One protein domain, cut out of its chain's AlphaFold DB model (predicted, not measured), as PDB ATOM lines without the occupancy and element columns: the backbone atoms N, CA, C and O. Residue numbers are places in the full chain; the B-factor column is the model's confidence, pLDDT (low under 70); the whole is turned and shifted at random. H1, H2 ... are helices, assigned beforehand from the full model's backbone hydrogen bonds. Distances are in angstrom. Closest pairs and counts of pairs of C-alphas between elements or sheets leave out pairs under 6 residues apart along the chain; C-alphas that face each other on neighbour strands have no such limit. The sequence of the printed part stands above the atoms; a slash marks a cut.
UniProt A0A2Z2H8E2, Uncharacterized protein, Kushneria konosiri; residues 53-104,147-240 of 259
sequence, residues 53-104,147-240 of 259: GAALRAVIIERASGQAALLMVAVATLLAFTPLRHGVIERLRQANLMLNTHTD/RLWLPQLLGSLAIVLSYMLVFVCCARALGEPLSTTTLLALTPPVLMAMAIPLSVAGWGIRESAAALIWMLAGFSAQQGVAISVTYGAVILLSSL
ATOM      1  N   GLY A  53     132.540 184.106 134.917       67.06
ATOM      2  CA  GLY A  53     132.205 182.726 134.576       67.06
ATOM      3  C   GLY A  53     133.273 181.986 133.762       67.06
ATOM      4  O   GLY A  53     133.416 180.782 133.925       67.06
ATOM      5  N   ALA A  54     134.041 182.635 132.883       66.06
ATOM      6  CA  ALA A  54     135.167 182.009 132.178       66.06
ATOM      7  C   ALA A  54     136.338 181.682 133.120       66.06
ATOM      8  O   ALA A  54     136.865 180.572 133.058       66.06
ATOM      9  N   ALA A  55     136.687 182.594 134.032       65.56
ATOM     10  CA  ALA A  55     137.732 182.357 135.029       65.56
ATOM     11  C   ALA A  55     137.344 181.234 136.008       65.56
ATOM     12  O   ALA A  55     138.126 180.312 136.237       65.56
ATOM     13  N   LEU A  56     136.104 181.247 136.513       65.19
ATOM     14  CA  LEU A  56     135.580 180.180 137.370       65.19
ATOM     15  C   LEU A  56     135.582 178.822 136.649       65.19
ATOM     16  O   LEU A  56     136.013 177.820 137.218       65.19
ATOM     17  N   ARG A  57     135.153 178.787 135.379       59.94
ATOM     18  CA  ARG A  57     135.183 177.571 134.549       59.94
ATOM     19  C   ARG A  57     136.593 177.023 134.395       59.94
ATOM     20  O   ARG A  57     136.774 175.824 134.571       59.94
ATOM     21  N   ALA A  58     137.578 177.875 134.122       65.31
ATOM     22  CA  ALA A  58     138.967 177.446 133.989       65.31
ATOM     23  C   ALA A  58     139.480 176.778 135.276       65.31
ATOM     24  O   ALA A  58     140.053 175.693 135.216       65.31
ATOM     25  N   VAL A  59     139.193 177.361 136.445       63.50
ATOM     26  CA  VAL A  59     139.592 176.784 137.740       63.50
ATOM     27  C   VAL A  59     138.881 175.460 138.008       63.50
ATOM     28  O   VAL A  59     139.522 174.502 138.432       63.50
ATOM     29  N   ILE A  60     137.575 175.368 137.746       65.50
ATOM     30  CA  ILE A  60     136.826 174.117 137.934       65.50
ATOM     31  C   ILE A  60     137.376 173.017 137.019       65.50
ATOM     32  O   ILE A  60     137.557 171.894 137.480       65.50
ATOM     33  N   ILE A  61     137.685 173.330 135.756       62.50
ATOM     34  CA  ILE A  61     138.287 172.379 134.807       62.50
ATOM     35  C   ILE A  61     139.652 171.911 135.305       62.50
ATOM     36  O   ILE A  61     139.914 170.710 135.312       62.50
ATOM     37  N   GLU A  62     140.494 172.838 135.762       64.69
ATOM     38  CA  GLU A  62     141.813 172.529 136.312       64.69
ATOM     39  C   GLU A  62     141.686 171.549 137.490       64.69
ATOM     40  O   GLU A  62     142.298 170.478 137.501       64.69
ATOM     41  N   ARG A  63     140.795 171.850 138.445       72.69
ATOM     42  CA  ARG A  63     140.557 170.998 139.621       72.69
ATOM     43  C   ARG A  63     139.948 169.651 139.245       72.69
ATOM     44  O   ARG A  63     140.386 168.630 139.769       72.69
ATOM     45  N   ALA A  64     138.996 169.629 138.317       66.50
ATOM     46  CA  ALA A  64     138.391 168.399 137.817       66.50
ATOM     47  C   ALA A  64     139.424 167.507 137.115       66.50
ATOM     48  O   ALA A  64     139.393 166.293 137.294       66.50
ATOM     49  N   SER A  65     140.370 168.093 136.372       63.34
ATOM     50  CA  SER A  65     141.440 167.341 135.710       63.34
ATOM     51  C   SER A  65     142.393 166.682 136.711       63.34
ATOM     52  O   SER A  65     142.696 165.497 136.571       63.34
ATOM     53  N   GLY A  66     142.758 167.391 137.785       66.44
ATOM     54  CA  GLY A  66     143.533 166.828 138.892       66.44
ATOM     55  C   GLY A  66     142.806 165.682 139.605       66.44
ATOM     56  O   GLY A  66     143.404 164.637 139.860       66.44
ATOM     57  N   GLN A  67     141.502 165.831 139.862       71.88
ATOM     58  CA  GLN A  67     140.693 164.774 140.485       71.88
ATOM     59  C   GLN A  67     140.521 163.552 139.577       71.88
ATOM     60  O   GLN A  67     140.630 162.418 140.037       71.88
ATOM     61  N   ALA A  68     140.322 163.765 138.275       67.12
ATOM     62  CA  ALA A  68     140.259 162.683 137.300       67.12
ATOM     63  C   ALA A  68     141.592 161.922 137.211       67.12
ATOM     64  O   ALA A  68     141.595 160.691 137.200       67.12
ATOM     65  N   ALA A  69     142.726 162.632 137.204       68.88
ATOM     66  CA  ALA A  69     144.051 162.018 137.227       68.88
ATOM     67  C   ALA A  69     144.264 161.184 138.498       68.88
ATOM     68  O   ALA A  69     144.672 160.026 138.410       68.88
ATOM     69  N   LEU A  70     143.919 161.730 139.667       71.50
ATOM     70  CA  LEU A  70     144.025 161.015 140.937       71.50
ATOM     71  C   LEU A  70     143.132 159.766 140.972       71.50
ATOM     72  O   LEU A  70     143.567 158.721 141.451       71.50
ATOM     73  N   LEU A  71     141.917 159.845 140.421       71.06
ATOM     74  CA  LEU A  71     140.995 158.710 140.330       71.06
ATOM     75  C   LEU A  71     141.544 157.606 139.436       71.06
ATOM     76  O   LEU A  71     141.524 156.442 139.828       71.06
ATOM     77  N   MET A  72     142.079 157.963 138.267       66.81
ATOM     78  CA  MET A  72     142.717 156.994 137.378       66.81
ATOM     79  C   MET A  72     143.880 156.285 138.072       66.81
ATOM     80  O   MET A  72     143.975 155.063 137.993       66.81
ATOM     81  N   VAL A  73     144.730 157.026 138.791       70.94
ATOM     82  CA  VAL A  73     145.857 156.443 139.530       70.94
ATOM     83  C   VAL A  73     145.362 155.539 140.662       70.94
ATOM     84  O   VAL A  73     145.854 154.424 140.783       70.94
ATOM     85  N   ALA A  74     144.362 155.955 141.445       71.62
ATOM     86  CA  ALA A  74     143.808 155.145 142.532       71.62
ATOM     87  C   ALA A  74     143.163 153.839 142.043       71.62
ATOM     88  O   ALA A  74     143.351 152.790 142.657       71.62
ATOM     89  N   VAL A  75     142.444 153.878 140.918       68.38
ATOM     90  CA  VAL A  75     141.893 152.668 140.294       68.38
ATOM     91  C   VAL A  75     143.019 151.789 139.745       68.38
ATOM     92  O   VAL A  75     143.022 150.583 139.984       68.38
ATOM     93  N   ALA A  76     144.003 152.371 139.056       69.88
ATOM     94  CA  ALA A  76     145.133 151.623 138.513       69.88
ATOM     95  C   ALA A  76     145.940 150.921 139.615       69.88
ATOM     96  O   ALA A  76     146.272 149.744 139.468       69.88
ATOM     97  N   THR A  77     146.214 151.594 140.738       72.81
ATOM     98  CA  THR A  77     146.925 150.976 141.863       72.81
ATOM     99  C   THR A  77     146.086 149.920 142.563       72.81
ATOM    100  O   THR A  77     146.632 148.875 142.907       72.81
ATOM    101  N   LEU A  78     144.773 150.122 142.715       70.44
ATOM    102  CA  LEU A  78     143.872 149.104 143.262       70.44
ATOM    103  C   LEU A  78     143.878 147.823 142.416       70.44
ATOM    104  O   LEU A  78     143.933 146.725 142.966       70.44
ATOM    105  N   LEU A  79     143.855 147.949 141.088       67.81
ATOM    106  CA  LEU A  79     143.876 146.802 140.177       67.81
ATOM    107  C   LEU A  79     145.253 146.116 140.143       67.81
ATOM    108  O   LEU A  79     145.342 144.887 140.185       67.81
ATOM    109  N   ALA A  80     146.333 146.900 140.101       74.06
ATOM    110  CA  ALA A  80     147.695 146.383 140.007       74.06
ATOM    111  C   ALA A  80     148.194 145.761 141.324       74.06
ATOM    112  O   ALA A  80     148.910 144.757 141.306       74.06
ATOM    113  N   PHE A  81     147.823 146.329 142.476       80.62
ATOM    114  CA  PHE A  81     148.391 145.949 143.764       80.62
ATOM    115  C   PHE A  81     147.620 144.806 144.433       80.62
ATOM    116  O   PHE A  81     146.556 144.978 145.034       80.62
ATOM    117  N   THR A  82     148.214 143.613 144.349       77.69
ATOM    118  CA  THR A  82     147.661 142.341 144.833       77.69
ATOM    119  C   THR A  82     147.149 142.352 146.278       77.69
ATOM    120  O   THR A  82     146.036 141.869 146.491       77.69
ATOM    121  N   PRO A  83     147.887 142.870 147.276       80.38
ATOM    122  CA  PRO A  83     147.444 142.801 148.670       80.38
ATOM    123  C   PRO A  83     146.165 143.604 148.924       80.38
ATOM    124  O   PRO A  83     145.229 143.101 149.538       80.38
ATOM    125  N   LEU A  84     146.081 144.817 148.366       70.88
ATOM    126  CA  LEU A  84     144.917 145.684 148.542       70.88
ATOM    127  C   LEU A  84     143.674 145.112 147.846       70.88
ATOM    128  O   LEU A  84     142.606 145.082 148.456       70.88
ATOM    129  N   ARG A  85     143.797 144.593 146.611       71.31
ATOM    130  CA  ARG A  85     142.653 143.955 145.926       71.31
ATOM    131  C   ARG A  85     142.117 142.750 146.698       71.31
ATOM    132  O   ARG A  85     140.905 142.603 146.810       71.31
ATOM    133  N   HIS A  86     142.996 141.912 147.253       73.31
ATOM    134  CA  HIS A  86     142.577 140.724 147.996       73.31
ATOM    135  C   HIS A  86     141.866 141.102 149.290       73.31
ATOM    136  O   HIS A  86     140.823 140.528 149.579       73.31
ATOM    137  N   GLY A  87     142.362 142.093 150.034       73.38
ATOM    138  CA  GLY A  87     141.677 142.541 151.243       73.38
ATOM    139  C   GLY A  87     140.322 143.183 150.977       73.38
ATOM    140  O   GLY A  87     139.384 142.946 151.735       73.38
ATOM    141  N   VAL A  88     140.177 143.938 149.882       69.38
ATOM    142  CA  VAL A  88     138.872 144.472 149.459       69.38
ATOM    143  C   VAL A  88     137.909 143.334 149.126       69.38
ATOM    144  O   VAL A  88     136.795 143.311 149.642       69.38
ATOM    145  N   ILE A  89     138.343 142.358 148.323       70.62
ATOM    146  CA  ILE A  89     137.525 141.193 147.959       70.62
ATOM    147  C   ILE A  89     137.146 140.382 149.200       70.62
ATOM    148  O   ILE A  89     135.988 140.004 149.345       70.62
ATOM    149  N   GLU A  90     138.080 140.149 150.121       76.31
ATOM    150  CA  GLU A  90     137.822 139.376 151.334       76.31
ATOM    151  C   GLU A  90     136.880 140.109 152.287       76.31
ATOM    152  O   GLU A  90     135.986 139.486 152.848       76.31
ATOM    153  N   ARG A  91     136.998 141.434 152.436       72.31
ATOM    154  CA  ARG A  91     136.043 142.210 153.241       72.31
ATOM    155  C   ARG A  91     134.657 142.230 152.623       72.31
ATOM    156  O   ARG A  91     133.681 142.099 153.353       72.31
ATOM    157  N   LEU A  92     134.564 142.325 151.298       67.44
ATOM    158  CA  LEU A  92     133.296 142.174 150.588       67.44
ATOM    159  C   LEU A  92     132.726 140.761 150.765       67.44
ATOM    160  O   LEU A  92     131.529 140.621 150.995       67.44
ATOM    161  N   ARG A  93     133.567 139.720 150.733       68.69
ATOM    162  CA  ARG A  93     133.166 138.326 150.975       68.69
ATOM    163  C   ARG A  93     132.691 138.111 152.410       68.69
ATOM    164  O   ARG A  93     131.651 137.499 152.604       68.69
ATOM    165  N   GLN A  94     133.408 138.629 153.403       70.31
ATOM    166  CA  GLN A  94     133.047 138.548 154.821       70.31
ATOM    167  C   GLN A  94     131.762 139.316 155.119       70.31
ATOM    168  O   GLN A  94     130.890 138.782 155.797       70.31
ATOM    169  N   ALA A  95     131.606 140.517 154.556       64.31
ATOM    170  CA  ALA A  95     130.348 141.249 154.614       64.31
ATOM    171  C   ALA A  95     129.219 140.414 153.993       64.31
ATOM    172  O   ALA A  95     128.192 140.221 154.626       64.31
ATOM    173  N   ASN A  96     129.437 139.831 152.809       59.88
ATOM    174  CA  ASN A  96     128.456 138.976 152.140       59.88
ATOM    175  C   ASN A  96     128.116 137.705 152.950       59.88
ATOM    176  O   ASN A  96     126.967 137.286 152.990       59.88
ATOM    177  N   LEU A  97     129.082 137.092 153.637       65.62
ATOM    178  CA  LEU A  97     128.866 135.909 154.483       65.62
ATOM    179  C   LEU A  97     128.114 136.247 155.780       65.62
ATOM    180  O   LEU A  97     127.180 135.535 156.144       65.62
ATOM    181  N   MET A  98     128.465 137.355 156.445       61.38
ATOM    182  CA  MET A  98     127.721 137.863 157.606       61.38
ATOM    183  C   MET A  98     126.286 138.242 157.230       61.38
ATOM    184  O   MET A  98     125.362 138.003 158.001       61.38
ATOM    185  N   LEU A  99     126.095 138.769 156.018       55.59
ATOM    186  CA  LEU A  99     124.784 139.087 155.465       55.59
ATOM    187  C   LEU A  99     123.969 137.826 155.123       55.59
ATOM    188  O   LEU A  99     122.763 137.857 155.294       55.59
ATOM    189  N   ASN A 100     124.584 136.710 154.712       55.88
ATOM    190  CA  ASN A 100     123.872 135.471 154.345       55.88
ATOM    191  C   ASN A 100     123.399 134.609 155.536       55.88
ATOM    192  O   ASN A 100     122.688 133.630 155.324       55.88
ATOM    193  N   THR A 101     123.781 134.932 156.779       61.78
ATOM    194  CA  THR A 101     123.479 134.087 157.958       61.78
ATOM    195  C   THR A 101     122.214 134.534 158.722       61.78
ATOM    196  O   THR A 101     121.731 133.805 159.584       61.78
ATOM    197  N   HIS A 102     121.622 135.690 158.388       57.84
ATOM    198  CA  HIS A 102     120.389 136.201 159.010       57.84
ATOM    199  C   HIS A 102     119.330 136.545 157.947       57.84
ATOM    200  O   HIS A 102     119.436 137.537 157.231       57.84
ATOM    201  N   THR A 103     118.315 135.694 157.827       56.84
ATOM    202  CA  THR A 103     117.254 135.731 156.811       56.84
ATOM    203  C   THR A 103     116.393 137.010 156.839       56.84
ATOM    204  O   THR A 103     116.102 137.559 157.897       56.84
ATOM    205  N   ASP A 104     115.974 137.409 155.631       54.44
ATOM    206  CA  ASP A 104     114.823 138.242 155.238       54.44
ATOM    207  C   ASP A 104     114.795 139.762 155.554       54.44
ATOM    208  O   ASP A 104     114.119 140.240 156.455       54.44
ATOM    209  N   ARG A 147     148.502 168.507 120.893       59.19
ATOM    210  CA  ARG A 147     149.578 169.256 121.512       59.19
ATOM    211  C   ARG A 147     149.325 169.741 122.946       59.19
ATOM    212  O   ARG A 147     150.306 169.995 123.628       59.19
ATOM    213  N   LEU A 148     148.077 169.883 123.407       57.25
ATOM    214  CA  LEU A 148     147.768 170.536 124.699       57.25
ATOM    215  C   LEU A 148     147.346 169.578 125.828       57.25
ATOM    216  O   LEU A 148     147.530 169.891 126.998       57.25
ATOM    217  N   TRP A 149     146.841 168.389 125.504       62.66
ATOM    218  CA  TRP A 149     146.312 167.436 126.492       62.66
ATOM    219  C   TRP A 149     147.405 166.565 127.095       62.66
ATOM    220  O   TRP A 149     147.314 166.253 128.278       62.66
ATOM    221  N   LEU A 150     148.457 166.224 126.339       68.69
ATOM    222  CA  LEU A 150     149.608 165.524 126.916       68.69
ATOM    223  C   LEU A 150     150.316 166.374 127.984       68.69
ATOM    224  O   LEU A 150     150.489 165.859 129.083       68.69
ATOM    225  N   PRO A 151     150.668 167.654 127.743       75.44
ATOM    226  CA  PRO A 151     151.268 168.494 128.781       75.44
ATOM    227  C   PRO A 151     150.367 168.685 130.003       75.44
ATOM    228  O   PRO A 151     150.853 168.594 131.124       75.44
ATOM    229  N   GLN A 152     149.058 168.881 129.808       70.31
ATOM    230  CA  GLN A 152     148.104 169.034 130.911       70.31
ATOM    231  C   GLN A 152     147.985 167.759 131.756       70.31
ATOM    232  O   GLN A 152     148.008 167.811 132.988       70.31
ATOM    233  N   LEU A 153     147.868 166.601 131.100       71.44
ATOM    234  CA  LEU A 153     147.791 165.311 131.776       71.44
ATOM    235  C   LEU A 153     149.103 164.999 132.499       71.44
ATOM    236  O   LEU A 153     149.069 164.568 133.646       71.44
ATOM    237  N   LEU A 154     150.248 165.252 131.858       78.31
ATOM    238  CA  LEU A 154     151.569 165.079 132.460       78.31
ATOM    239  C   LEU A 154     151.774 166.020 133.647       78.31
ATOM    240  O   LEU A 154     152.295 165.580 134.663       78.31
ATOM    241  N   GLY A 155     151.327 167.273 133.555       79.19
ATOM    242  CA  GLY A 155     151.362 168.226 134.664       79.19
ATOM    243  C   GLY A 155     150.508 167.753 135.838       79.19
ATOM    244  O   GLY A 155     150.989 167.684 136.967       79.19
ATOM    245  N   SER A 156     149.277 167.320 135.563       73.44
ATOM    246  CA  SER A 156     148.377 166.762 136.583       73.44
ATOM    247  C   SER A 156     148.971 165.511 137.232       73.44
ATOM    248  O   SER A 156     148.961 165.370 138.454       73.44
ATOM    249  N   LEU A 157     149.541 164.614 136.426       78.38
ATOM    250  CA  LEU A 157     150.181 163.398 136.910       78.38
ATOM    251  C   LEU A 157     151.438 163.714 137.724       78.38
ATOM    252  O   LEU A 157     151.639 163.095 138.760       78.38
ATOM    253  N   ALA A 158     152.245 164.689 137.308       85.94
ATOM    254  CA  ALA A 158     153.427 165.137 138.039       85.94
ATOM    255  C   ALA A 158     153.058 165.737 139.403       85.94
ATOM    256  O   ALA A 158     153.731 165.461 140.397       85.94
ATOM    257  N   ILE A 159     151.963 166.497 139.475       84.00
ATOM    258  CA  ILE A 159     151.420 167.016 140.735       84.00
ATOM    259  C   ILE A 159     150.988 165.858 141.645       84.00
ATOM    260  O   ILE A 159     151.395 165.806 142.805       84.00
ATOM    261  N   VAL A 160     150.221 164.894 141.120       83.44
ATOM    262  CA  VAL A 160     149.815 163.695 141.875       83.44
ATOM    263  C   VAL A 160     151.040 162.915 142.363       83.44
ATOM    264  O   VAL A 160     151.113 162.574 143.541       83.44
ATOM    265  N   LEU A 161     152.034 162.700 141.497       87.56
ATOM    266  CA  LEU A 161     153.285 162.029 141.850       87.56
ATOM    267  C   LEU A 161     154.016 162.767 142.972       87.56
ATOM    268  O   LEU A 161     154.507 162.137 143.900       87.56
ATOM    269  N   SER A 162     154.058 164.097 142.910       89.81
ATOM    270  CA  SER A 162     154.702 164.927 143.930       89.81
ATOM    271  C   SER A 162     154.029 164.744 145.288       89.81
ATOM    272  O   SER A 162     154.717 164.509 146.280       89.81
ATOM    273  N   TYR A 163     152.693 164.746 145.343       87.75
ATOM    274  CA  TYR A 163     151.964 164.446 146.580       87.75
ATOM    275  C   TYR A 163     152.254 163.035 147.102       87.75
ATOM    276  O   TYR A 163     152.468 162.849 148.301       87.75
ATOM    277  N   MET A 164     152.327 162.046 146.208       89.94
ATOM    278  CA  MET A 164     152.680 160.677 146.582       89.94
ATOM    279  C   MET A 164     154.105 160.580 147.138       89.94
ATOM    280  O   MET A 164     154.330 159.891 148.129       89.94
ATOM    281  N   LEU A 165     155.065 161.293 146.545       91.88
ATOM    282  CA  LEU A 165     156.447 161.332 147.018       91.88
ATOM    283  C   LEU A 165     156.555 161.972 148.401       91.88
ATOM    284  O   LEU A 165     157.251 161.428 149.251       91.88
ATOM    285  N   VAL A 166     155.826 163.061 148.668       91.88
ATOM    286  CA  VAL A 166     155.775 163.664 150.012       91.88
ATOM    287  C   VAL A 166     155.259 162.653 151.038       91.88
ATOM    288  O   VAL A 166     155.826 162.530 152.123       91.88
ATOM    289  N   PHE A 167     154.232 161.876 150.689       90.56
ATOM    290  CA  PHE A 167     153.718 160.816 151.556       90.56
ATOM    291  C   PHE A 167     154.762 159.713 151.810       90.56
ATOM    292  O   PHE A 167     154.958 159.291 152.950       90.56
ATOM    293  N   VAL A 168     155.497 159.293 150.772       92.50
ATOM    294  CA  VAL A 168     156.625 158.351 150.905       92.50
ATOM    295  C   VAL A 168     157.716 158.924 151.809       92.50
ATOM    296  O   VAL A 168     158.214 158.214 152.679       92.50
ATOM    297  N   CYS A 169     158.076 160.199 151.654       93.38
ATOM    298  CA  CYS A 169     159.044 160.868 152.520       93.38
ATOM    299  C   CYS A 169     158.587 160.862 153.982       93.38
ATOM    300  O   CYS A 169     159.401 160.581 154.857       93.38
ATOM    301  N   CYS A 170     157.298 161.089 154.251       93.38
ATOM    302  CA  CYS A 170     156.740 161.001 155.603       93.38
ATOM    303  C   CYS A 170     156.879 159.584 156.177       93.38
ATOM    304  O   CYS A 170     157.337 159.425 157.305       93.38
ATOM    305  N   ALA A 171     156.568 158.549 155.392       92.56
ATOM    306  CA  ALA A 171     156.744 157.160 155.821       92.56
ATOM    307  C   ALA A 171     158.210 156.815 156.119       92.56
ATOM    308  O   ALA A 171     158.507 156.137 157.099       92.56
ATOM    309  N   ARG A 172     159.140 157.329 155.308       93.56
ATOM    310  CA  ARG A 172     160.581 157.141 155.519       93.56
ATOM    311  C   ARG A 172     161.107 157.905 156.723       93.56
ATOM    312  O   ARG A 172     161.949 157.373 157.433       93.56
ATOM    313  N   ALA A 173     160.591 159.104 156.980       92.62
ATOM    314  CA  ALA A 173     160.926 159.877 158.171       92.62
ATOM    315  C   ALA A 173     160.478 159.171 159.462       92.62
ATOM    316  O   ALA A 173     161.159 159.270 160.477       92.62
ATOM    317  N   LEU A 174     159.373 158.421 159.407       92.38
ATOM    318  CA  LEU A 174     158.896 157.584 160.512       92.38
ATOM    319  C   LEU A 174     159.640 156.242 160.641       92.38
ATOM    320  O   LEU A 174     159.387 155.501 161.585       92.38
ATOM    321  N   GLY A 175     160.558 155.922 159.722       89.19
ATOM    322  CA  GLY A 175     161.325 154.675 159.753       89.19
ATOM    323  C   GLY A 175     160.530 153.430 159.350       89.19
ATOM    324  O   GLY A 175     160.938 152.316 159.672       89.19
ATOM    325  N   GLU A 176     159.407 153.590 158.642       89.88
ATOM    326  CA  GLU A 176     158.559 152.461 158.251       89.88
ATOM    327  C   GLU A 176     159.246 151.586 157.180       89.88
ATOM    328  O   GLU A 176     159.590 152.093 156.104       89.88
ATOM    329  N   PRO A 177     159.401 150.261 157.396       87.62
ATOM    330  CA  PRO A 177     160.142 149.364 156.500       87.62
ATOM    331  C   PRO A 177     159.368 148.985 155.220       87.62
ATOM    332  O   PRO A 177     159.684 148.002 154.549       87.62
ATOM    333  N   LEU A 178     158.329 149.745 154.861       88.69
ATOM    334  CA  LEU A 178     157.482 149.466 153.706       88.69
ATOM    335  C   LEU A 178     158.207 149.784 152.389       88.69
ATOM    336  O   LEU A 178     158.848 150.830 152.219       88.69
ATOM    337  N   SER A 179     158.054 148.884 151.412       91.88
ATOM    338  CA  SER A 179     158.589 149.100 150.066       91.88
ATOM    339  C   SER A 179     157.986 150.364 149.439       91.88
ATOM    340  O   SER A 179     156.809 150.674 149.648       91.88
ATOM    341  N   THR A 180     158.772 151.095 148.638       89.56
ATOM    342  CA  THR A 180     158.272 152.295 147.937       89.56
ATOM    343  C   THR A 180     157.042 151.959 147.094       89.56
ATOM    344  O   THR A 180     156.071 152.704 147.100       89.56
ATOM    345  N   THR A 181     157.052 150.810 146.416       88.19
ATOM    346  CA  THR A 181     155.947 150.341 145.573       88.19
ATOM    347  C   THR A 181     154.664 150.137 146.373       88.19
ATOM    348  O   THR A 181     153.598 150.555 145.930       88.19
ATOM    349  N   THR A 182     154.762 149.559 147.573       87.38
ATOM    350  CA  THR A 182     153.624 149.408 148.489       87.38
ATOM    351  C   THR A 182     153.055 150.772 148.868       87.38
ATOM    352  O   THR A 182     151.858 150.998 148.731       87.38
ATOM    353  N   LEU A 183     153.907 151.711 149.283       89.50
ATOM    354  CA  LEU A 183     153.467 153.056 149.662       89.50
ATOM    355  C   LEU A 183     152.795 153.780 148.490       89.50
ATOM    356  O   LEU A 183     151.702 154.321 148.650       89.50
ATOM    357  N   LEU A 184     153.390 153.735 147.294       89.25
ATOM    358  CA  LEU A 184     152.815 154.333 146.086       89.25
ATOM    359  C   LEU A 184     151.490 153.675 145.679       89.25
ATOM    360  O   LEU A 184     150.644 154.342 145.096       89.25
ATOM    361  N   ALA A 185     151.273 152.399 145.994       86.81
ATOM    362  CA  ALA A 185     150.003 151.739 145.716       86.81
ATOM    363  C   ALA A 185     148.886 152.156 146.688       86.81
ATOM    364  O   ALA A 185     147.741 152.336 146.268       86.81
ATOM    365  N   LEU A 186     149.220 152.329 147.972       86.50
ATOM    366  CA  LEU A 186     148.263 152.661 149.036       86.50
ATOM    367  C   LEU A 186     147.939 154.159 149.120       86.50
ATOM    368  O   LEU A 186     146.851 154.530 149.551       86.50
ATOM    369  N   THR A 187     148.862 155.025 148.698       89.00
ATOM    370  CA  THR A 187     148.729 156.485 148.839       89.00
ATOM    371  C   THR A 187     147.584 157.097 148.016       89.00
ATOM    372  O   THR A 187     146.838 157.903 148.572       89.00
ATOM    373  N   PRO A 188     147.375 156.765 146.727       84.69
ATOM    374  CA  PRO A 188     146.347 157.420 145.917       84.69
ATOM    375  C   PRO A 188     144.917 157.211 146.440       84.69
ATOM    376  O   PRO A 188     144.179 158.193 146.496       84.69
ATOM    377  N   PRO A 189     144.517 156.008 146.903       81.50
ATOM    378  CA  PRO A 189     143.241 155.828 147.597       81.50
ATOM    379  C   PRO A 189     143.103 156.693 148.863       81.50
ATOM    380  O   PRO A 189     142.030 157.242 149.108       81.50
ATOM    381  N   VAL A 190     144.184 156.880 149.637       84.94
ATOM    382  CA  VAL A 190     144.186 157.779 150.810       84.94
ATOM    383  C   VAL A 190     144.011 159.238 150.383       84.94
ATOM    384  O   VAL A 190     143.202 159.955 150.967       84.94
ATOM    385  N   LEU A 191     144.734 159.687 149.354       82.62
ATOM    386  CA  LEU A 191     144.611 161.045 148.812       82.62
ATOM    387  C   LEU A 191     143.213 161.300 148.235       82.62
ATOM    388  O   LEU A 191     142.682 162.395 148.391       82.62
ATOM    389  N   MET A 192     142.589 160.291 147.623       77.25
ATOM    390  CA  MET A 192     141.221 160.388 147.114       77.25
ATOM    391  C   MET A 192     140.206 160.612 148.239       77.25
ATOM    392  O   MET A 192     139.281 161.404 148.083       77.25
ATOM    393  N   ALA A 193     140.402 159.994 149.408       73.88
ATOM    394  CA  ALA A 193     139.559 160.266 150.571       73.88
ATOM    395  C   ALA A 193     139.646 161.735 151.033       73.88
ATOM    396  O   ALA A 193     138.682 162.268 151.578       73.88
ATOM    397  N   MET A 194     140.767 162.418 150.762       69.19
ATOM    398  CA  MET A 194     140.930 163.849 151.048       69.19
ATOM    399  C   MET A 194     140.182 164.758 150.059       69.19
ATOM    400  O   MET A 194     140.007 165.940 150.341       69.19
ATOM    401  N   ALA A 195     139.739 164.239 148.909       65.12
ATOM    402  CA  ALA A 195     139.002 165.017 147.910       65.12
ATOM    403  C   ALA A 195     137.547 165.301 148.319       65.12
ATOM    404  O   ALA A 195     136.887 166.125 147.687       65.12
ATOM    405  N   ILE A 196     137.047 164.629 149.360       59.19
ATOM    406  CA  ILE A 196     135.690 164.793 149.874       59.19
ATOM    407  C   ILE A 196     135.667 166.012 150.819       59.19
ATOM    408  O   ILE A 196     136.242 165.942 151.911       59.19
ATOM    409  N   PRO A 197     134.994 167.126 150.462       55.00
ATOM    410  CA  PRO A 197     134.995 168.369 151.237       55.00
ATOM    411  C   PRO A 197     134.025 168.303 152.433       55.00
ATOM    412  O   PRO A 197     133.233 169.213 152.654       55.00
ATOM    413  N   LEU A 198     134.054 167.205 153.191       55.88
ATOM    414  CA  LEU A 198     133.173 166.956 154.340       55.88
ATOM    415  C   LEU A 198     133.924 166.957 155.687       55.88
ATOM    416  O   LEU A 198     133.361 166.539 156.692       55.88
ATOM    417  N   SER A 199     135.185 167.409 155.739       56.72
ATOM    418  CA  SER A 199     135.994 167.405 156.972       56.72
ATOM    419  C   SER A 199     136.384 168.802 157.452       56.72
ATOM    420  O   SER A 199     136.820 169.655 156.678       56.72
ATOM    421  N   VAL A 200     136.305 169.004 158.770       52.44
ATOM    422  CA  VAL A 200     136.891 170.160 159.458       52.44
ATOM    423  C   VAL A 200     138.415 170.043 159.337       52.44
ATOM    424  O   VAL A 200     139.039 169.184 159.956       52.44
ATOM    425  N   ALA A 201     139.012 170.855 158.463       54.22
ATOM    426  CA  ALA A 201     140.453 170.896 158.184       54.22
ATOM    427  C   ALA A 201     141.106 169.579 157.686       54.22
ATOM    428  O   ALA A 201     142.328 169.449 157.743       54.22
ATOM    429  N   GLY A 202     140.343 168.597 157.184       59.81
ATOM    430  CA  GLY A 202     140.926 167.336 156.693       59.81
ATOM    431  C   GLY A 202     141.308 166.318 157.775       59.81
ATOM    432  O   GLY A 202     141.853 165.266 157.438       59.81
ATOM    433  N   TRP A 203     141.056 166.609 159.055       65.56
ATOM    434  CA  TRP A 203     141.378 165.722 160.180       65.56
ATOM    435  C   TRP A 203     140.287 164.650 160.357       65.56
ATOM    436  O   TRP A 203     139.114 164.891 160.065       65.56
ATOM    437  N   GLY A 204     140.653 163.431 160.760       75.25
ATOM    438  CA  GLY A 204     139.725 162.309 160.946       75.25
ATOM    439  C   GLY A 204     139.408 161.499 159.681       75.25
ATOM    440  O   GLY A 204     139.651 160.291 159.657       75.25
ATOM    441  N   ILE A 205     138.916 162.115 158.594       78.88
ATOM    442  CA  ILE A 205     138.612 161.375 157.339       78.88
ATOM    443  C   ILE A 205     139.894 160.778 156.751       78.88
ATOM    444  O   ILE A 205     139.937 159.627 156.325       78.88
ATOM    445  N   ARG A 206     140.976 161.556 156.786       83.69
ATOM    446  CA  ARG A 206     142.281 161.136 156.286       83.69
ATOM    447  C   ARG A 206     142.885 159.989 157.098       83.69
ATOM    448  O   ARG A 206     143.470 159.067 156.533       83.69
ATOM    449  N   GLU A 207     142.779 160.055 158.421       89.12
ATOM    450  CA  GLU A 207     143.312 159.032 159.327       89.12
ATOM    451  C   GLU A 207     142.510 157.737 159.237       89.12
ATOM    452  O   GLU A 207     143.095 156.666 159.108       89.12
ATOM    453  N   SER A 208     141.178 157.832 159.226       86.94
ATOM    454  CA  SER A 208     140.293 156.674 159.072       86.94
ATOM    455  C   SER A 208     140.466 155.993 157.714       86.94
ATOM    456  O   SER A 208     140.585 154.770 157.664       86.94
ATOM    457  N   ALA A 209     140.572 156.755 156.621       87.25
ATOM    458  CA  ALA A 209     140.871 156.200 155.304       87.25
ATOM    459  C   ALA A 209     142.228 155.483 155.291       87.25
ATOM    460  O   ALA A 209     142.314 154.349 154.824       87.25
ATOM    461  N   ALA A 210     143.274 156.103 155.847       90.06
ATOM    462  CA  ALA A 210     144.593 155.482 155.936       90.06
ATOM    463  C   ALA A 210     144.577 154.204 156.789       90.06
ATOM    464  O   ALA A 210     145.122 153.188 156.365       90.06
ATOM    465  N   ALA A 211     143.889 154.217 157.935       90.38
ATOM    466  CA  ALA A 211     143.696 153.039 158.773       90.38
ATOM    467  C   ALA A 211     143.012 151.904 157.998       90.38
ATOM    468  O   ALA A 211     143.511 150.780 157.977       90.38
ATOM    469  N   LEU A 212     141.893 152.199 157.327       88.25
ATOM    470  CA  LEU A 212     141.132 151.222 156.547       88.25
ATOM    471  C   LEU A 212     141.962 150.639 155.405       88.25
ATOM    472  O   LEU A 212     142.014 149.424 155.247       88.25
ATOM    473  N   ILE A 213     142.642 151.486 154.634       88.38
ATOM    474  CA  ILE A 213     143.454 151.065 153.488       88.38
ATOM    475  C   ILE A 213     144.637 150.198 153.937       88.38
ATOM    476  O   ILE A 213     144.923 149.187 153.296       88.38
ATOM    477  N   TRP A 214     145.284 150.531 155.059       91.88
ATOM    478  CA  TRP A 214     146.356 149.703 155.619       91.88
ATOM    479  C   TRP A 214     145.832 148.354 156.103       91.88
ATOM    480  O   TRP A 214     146.407 147.329 155.742       91.88
ATOM    481  N   MET A 215     144.711 148.330 156.829       89.62
ATOM    482  CA  MET A 215     144.083 147.080 157.273       89.62
ATOM    483  C   MET A 215     143.658 146.199 156.094       89.62
ATOM    484  O   MET A 215     143.851 144.986 156.133       89.62
ATOM    485  N   LEU A 216     143.117 146.798 155.029       84.81
ATOM    486  CA  LEU A 216     142.778 146.094 153.789       84.81
ATOM    487  C   LEU A 216     144.022 145.517 153.113       84.81
ATOM    488  O   LEU A 216     143.983 144.418 152.580       84.81
ATOM    489  N   ALA A 217     145.147 146.217 153.155       86.31
ATOM    490  CA  ALA A 217     146.396 145.715 152.602       86.31
ATOM    491  C   ALA A 217     147.129 144.712 153.517       86.31
ATOM    492  O   ALA A 217     148.180 144.207 153.124       86.31
ATOM    493  N   GLY A 218     146.589 144.409 154.705       85.06
ATOM    494  CA  GLY A 218     147.192 143.492 155.678       85.06
ATOM    495  C   GLY A 218     148.286 144.119 156.550       85.06
ATOM    496  O   GLY A 218     149.049 143.392 157.181       85.06
ATOM    497  N   PHE A 219     148.378 145.449 156.592       90.81
ATOM    498  CA  PHE A 219     149.315 146.198 157.431       90.81
ATOM    499  C   PHE A 219     148.636 146.757 158.687       90.81
ATOM    500  O   PHE A 219     147.409 146.761 158.812       90.81
ATOM    501  N   SER A 220     149.437 147.263 159.628       92.44
ATOM    502  CA  SER A 220     148.908 147.867 160.850       92.44
ATOM    503  C   SER A 220     148.229 149.207 160.556       92.44
ATOM    504  O   SER A 220     148.801 150.084 159.905       92.44
ATOM    505  N   ALA A 221     147.025 149.397 161.103       91.50
ATOM    506  CA  ALA A 221     146.311 150.672 161.047       91.50
ATOM    507  C   ALA A 221     147.135 151.822 161.649       91.50
ATOM    508  O   ALA A 221     147.090 152.942 161.144       91.50
ATOM    509  N   GLN A 222     147.920 151.540 162.695       92.88
ATOM    510  CA  GLN A 222     148.745 152.536 163.379       92.88
ATOM    511  C   GLN A 222     149.796 153.141 162.441       92.88
ATOM    512  O   GLN A 222     150.008 154.350 162.477       92.88
ATOM    513  N   GLN A 223     150.387 152.331 161.556       91.69
ATOM    514  CA  GLN A 223     151.356 152.798 160.559       91.69
ATOM    515  C   GLN A 223     150.684 153.765 159.575       91.69
ATOM    516  O   GLN A 223     151.164 154.875 159.358       91.69
ATOM    517  N   GLY A 224     149.526 153.381 159.024       90.19
ATOM    518  CA  GLY A 224     148.774 154.222 158.087       90.19
ATOM    519  C   GLY A 224     148.340 155.554 158.706       90.19
ATOM    520  O   GLY A 224     148.500 156.611 158.092       90.19
ATOM    521  N   VAL A 225     147.843 155.521 159.945       92.81
ATOM    522  CA  VAL A 225     147.445 156.720 160.696       92.81
ATOM    523  C   VAL A 225     148.648 157.615 160.986       92.81
ATOM    524  O   VAL A 225     148.571 158.812 160.725       92.81
ATOM    525  N   ALA A 226     149.767 157.058 161.458       93.25
ATOM    526  CA  ALA A 226     150.968 157.830 161.764       93.25
ATOM    527  C   ALA A 226     151.481 158.585 160.530       93.25
ATOM    528  O   ALA A 226     151.648 159.803 160.577       93.25
ATOM    529  N   ILE A 227     151.624 157.891 159.394       93.12
ATOM    530  CA  ILE A 227     152.073 158.510 158.139       93.12
ATOM    531  C   ILE A 227     151.091 159.602 157.692       93.12
ATOM    532  O   ILE A 227     151.507 160.687 157.284       93.12
ATOM    533  N   SER A 228     149.786 159.340 157.799       91.06
ATOM    534  CA  SER A 228     148.722 160.284 157.445       91.06
ATOM    535  C   SER A 228     148.752 161.561 158.292       91.06
ATOM    536  O   SER A 228     148.630 162.663 157.751       91.06
ATOM    537  N   VAL A 229     148.952 161.438 159.606       91.44
ATOM    538  CA  VAL A 229     149.068 162.583 160.523       91.44
ATOM    539  C   VAL A 229     150.329 163.388 160.220       91.44
ATOM    540  O   VAL A 229     150.249 164.609 160.088       91.44
ATOM    541  N   THR A 230     151.477 162.728 160.033       92.12
ATOM    542  CA  THR A 230     152.734 163.397 159.663       92.12
ATOM    543  C   THR A 230     152.600 164.145 158.340       92.12
ATOM    544  O   THR A 230     152.985 165.309 158.253       92.12
ATOM    545  N   TYR A 231     151.985 163.526 157.331       90.38
ATOM    546  CA  TYR A 231     151.697 164.171 156.051       90.38
ATOM    547  C   TYR A 231     150.820 165.419 156.221       90.38
ATOM    548  O   TYR A 231     151.134 166.482 155.681       90.38
ATOM    549  N   GLY A 232     149.753 165.322 157.022       87.31
ATOM    550  CA  GLY A 232     148.901 166.462 157.359       87.31
ATOM    551  C   GLY A 232     149.672 167.592 158.045       87.31
ATOM    552  O   GLY A 232     149.544 168.750 157.648       87.31
ATOM    553  N   ALA A 233     150.518 167.264 159.023       88.94
ATOM    554  CA  ALA A 233     151.351 168.231 159.730       88.94
ATOM    555  C   ALA A 233     152.340 168.935 158.789       88.94
ATOM    556  O   ALA A 233     152.444 170.160 158.818       88.94
ATOM    557  N   VAL A 234     153.013 168.192 157.905       89.94
ATOM    558  CA  VAL A 234     153.942 168.753 156.912       89.94
ATOM    559  C   VAL A 234     153.231 169.731 155.978       89.94
ATOM    560  O   VAL A 234     153.753 170.816 155.722       89.94
ATOM    561  N   ILE A 235     152.028 169.399 155.498       85.75
ATOM    562  CA  ILE A 235     151.243 170.302 154.643       85.75
ATOM    563  C   ILE A 235     150.822 171.561 155.401       85.75
ATOM    564  O   ILE A 235     150.951 172.663 154.865       85.75
ATOM    565  N   LEU A 236     150.353 171.422 156.642       83.88
ATOM    566  CA  LEU A 236     149.970 172.566 157.471       83.88
ATOM    567  C   LEU A 236     151.160 173.495 157.714       83.88
ATOM    568  O   LEU A 236     151.049 174.698 157.478       83.88
ATOM    569  N   LEU A 237     152.318 172.947 158.086       86.81
ATOM    570  CA  LEU A 237     153.554 173.712 158.254       86.81
ATOM    571  C   LEU A 237     153.982 174.395 156.948       86.81
ATOM    572  O   LEU A 237     154.343 175.570 156.954       86.81
ATOM    573  N   SER A 238     153.860 173.701 155.816       84.81
ATOM    574  CA  SER A 238     154.191 174.245 154.492       84.81
ATOM    575  C   SER A 238     153.257 175.379 154.054       84.81
ATOM    576  O   SER A 238     153.626 176.180 153.199       84.81
ATOM    577  N   SER A 239     152.057 175.481 154.635       81.69
ATOM    578  CA  SER A 239     151.093 176.552 154.341       81.69
ATOM    579  C   SER A 239     151.349 177.854 155.121       81.69
ATOM    580  O   SER A 239     150.848 178.914 154.730       81.69
ATOM    581  N   LEU A 240     152.170 177.809 156.180       81.50
ATOM    582  CA  LEU A 240     152.463 178.957 157.050       81.50
ATOM    583  C   LEU A 240     153.064 180.171 156.321       81.50
ATOM    584  O   LEU A 240     152.624 181.283 156.613       81.50
TER     585      LEU A 240
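This is residues 53 to 104 and 147 to 240 of the 259 residues of an uncharacterized protein of Kushneria konosiri (UniProt A0A2Z2H8E2). Crossed helices pack round short H4: H1, H3 and H5 touch it, H6 packs on H3 and H5. Residues 53 to 61 and 92 to 104 stick out. The printed part, 146 residues, all helix with six named helices, is only just compact, close to loose: radius of gyration of the C-alphas 17.3 A, spans 56 by 41 by 32 A.

H1, residues 53 to 80, touches H4, residues 180 to 193, with 67 to 78 alone; C-alphas 74 and 188 are closest, 4.8 A apart. H4 and H5, residues 205 to 216, form a helical hairpin at a steep tilt of 44 degrees. In H1 and H5 every O i to N i+4 pair is within hydrogen-bond range, in H4 7 of 10.

H1 begins at C-alpha 53 (132.205, 182.726, 134.576). H6, residues 221 to 240, ends at C-alpha 240 (152.463, 178.957, 157.050).

The cut, 57.5 A from C-alpha 104 to 147, separates H2, residues 82 to 100, from H3, residues 147 to 173. 46 residues have pLDDT under 70.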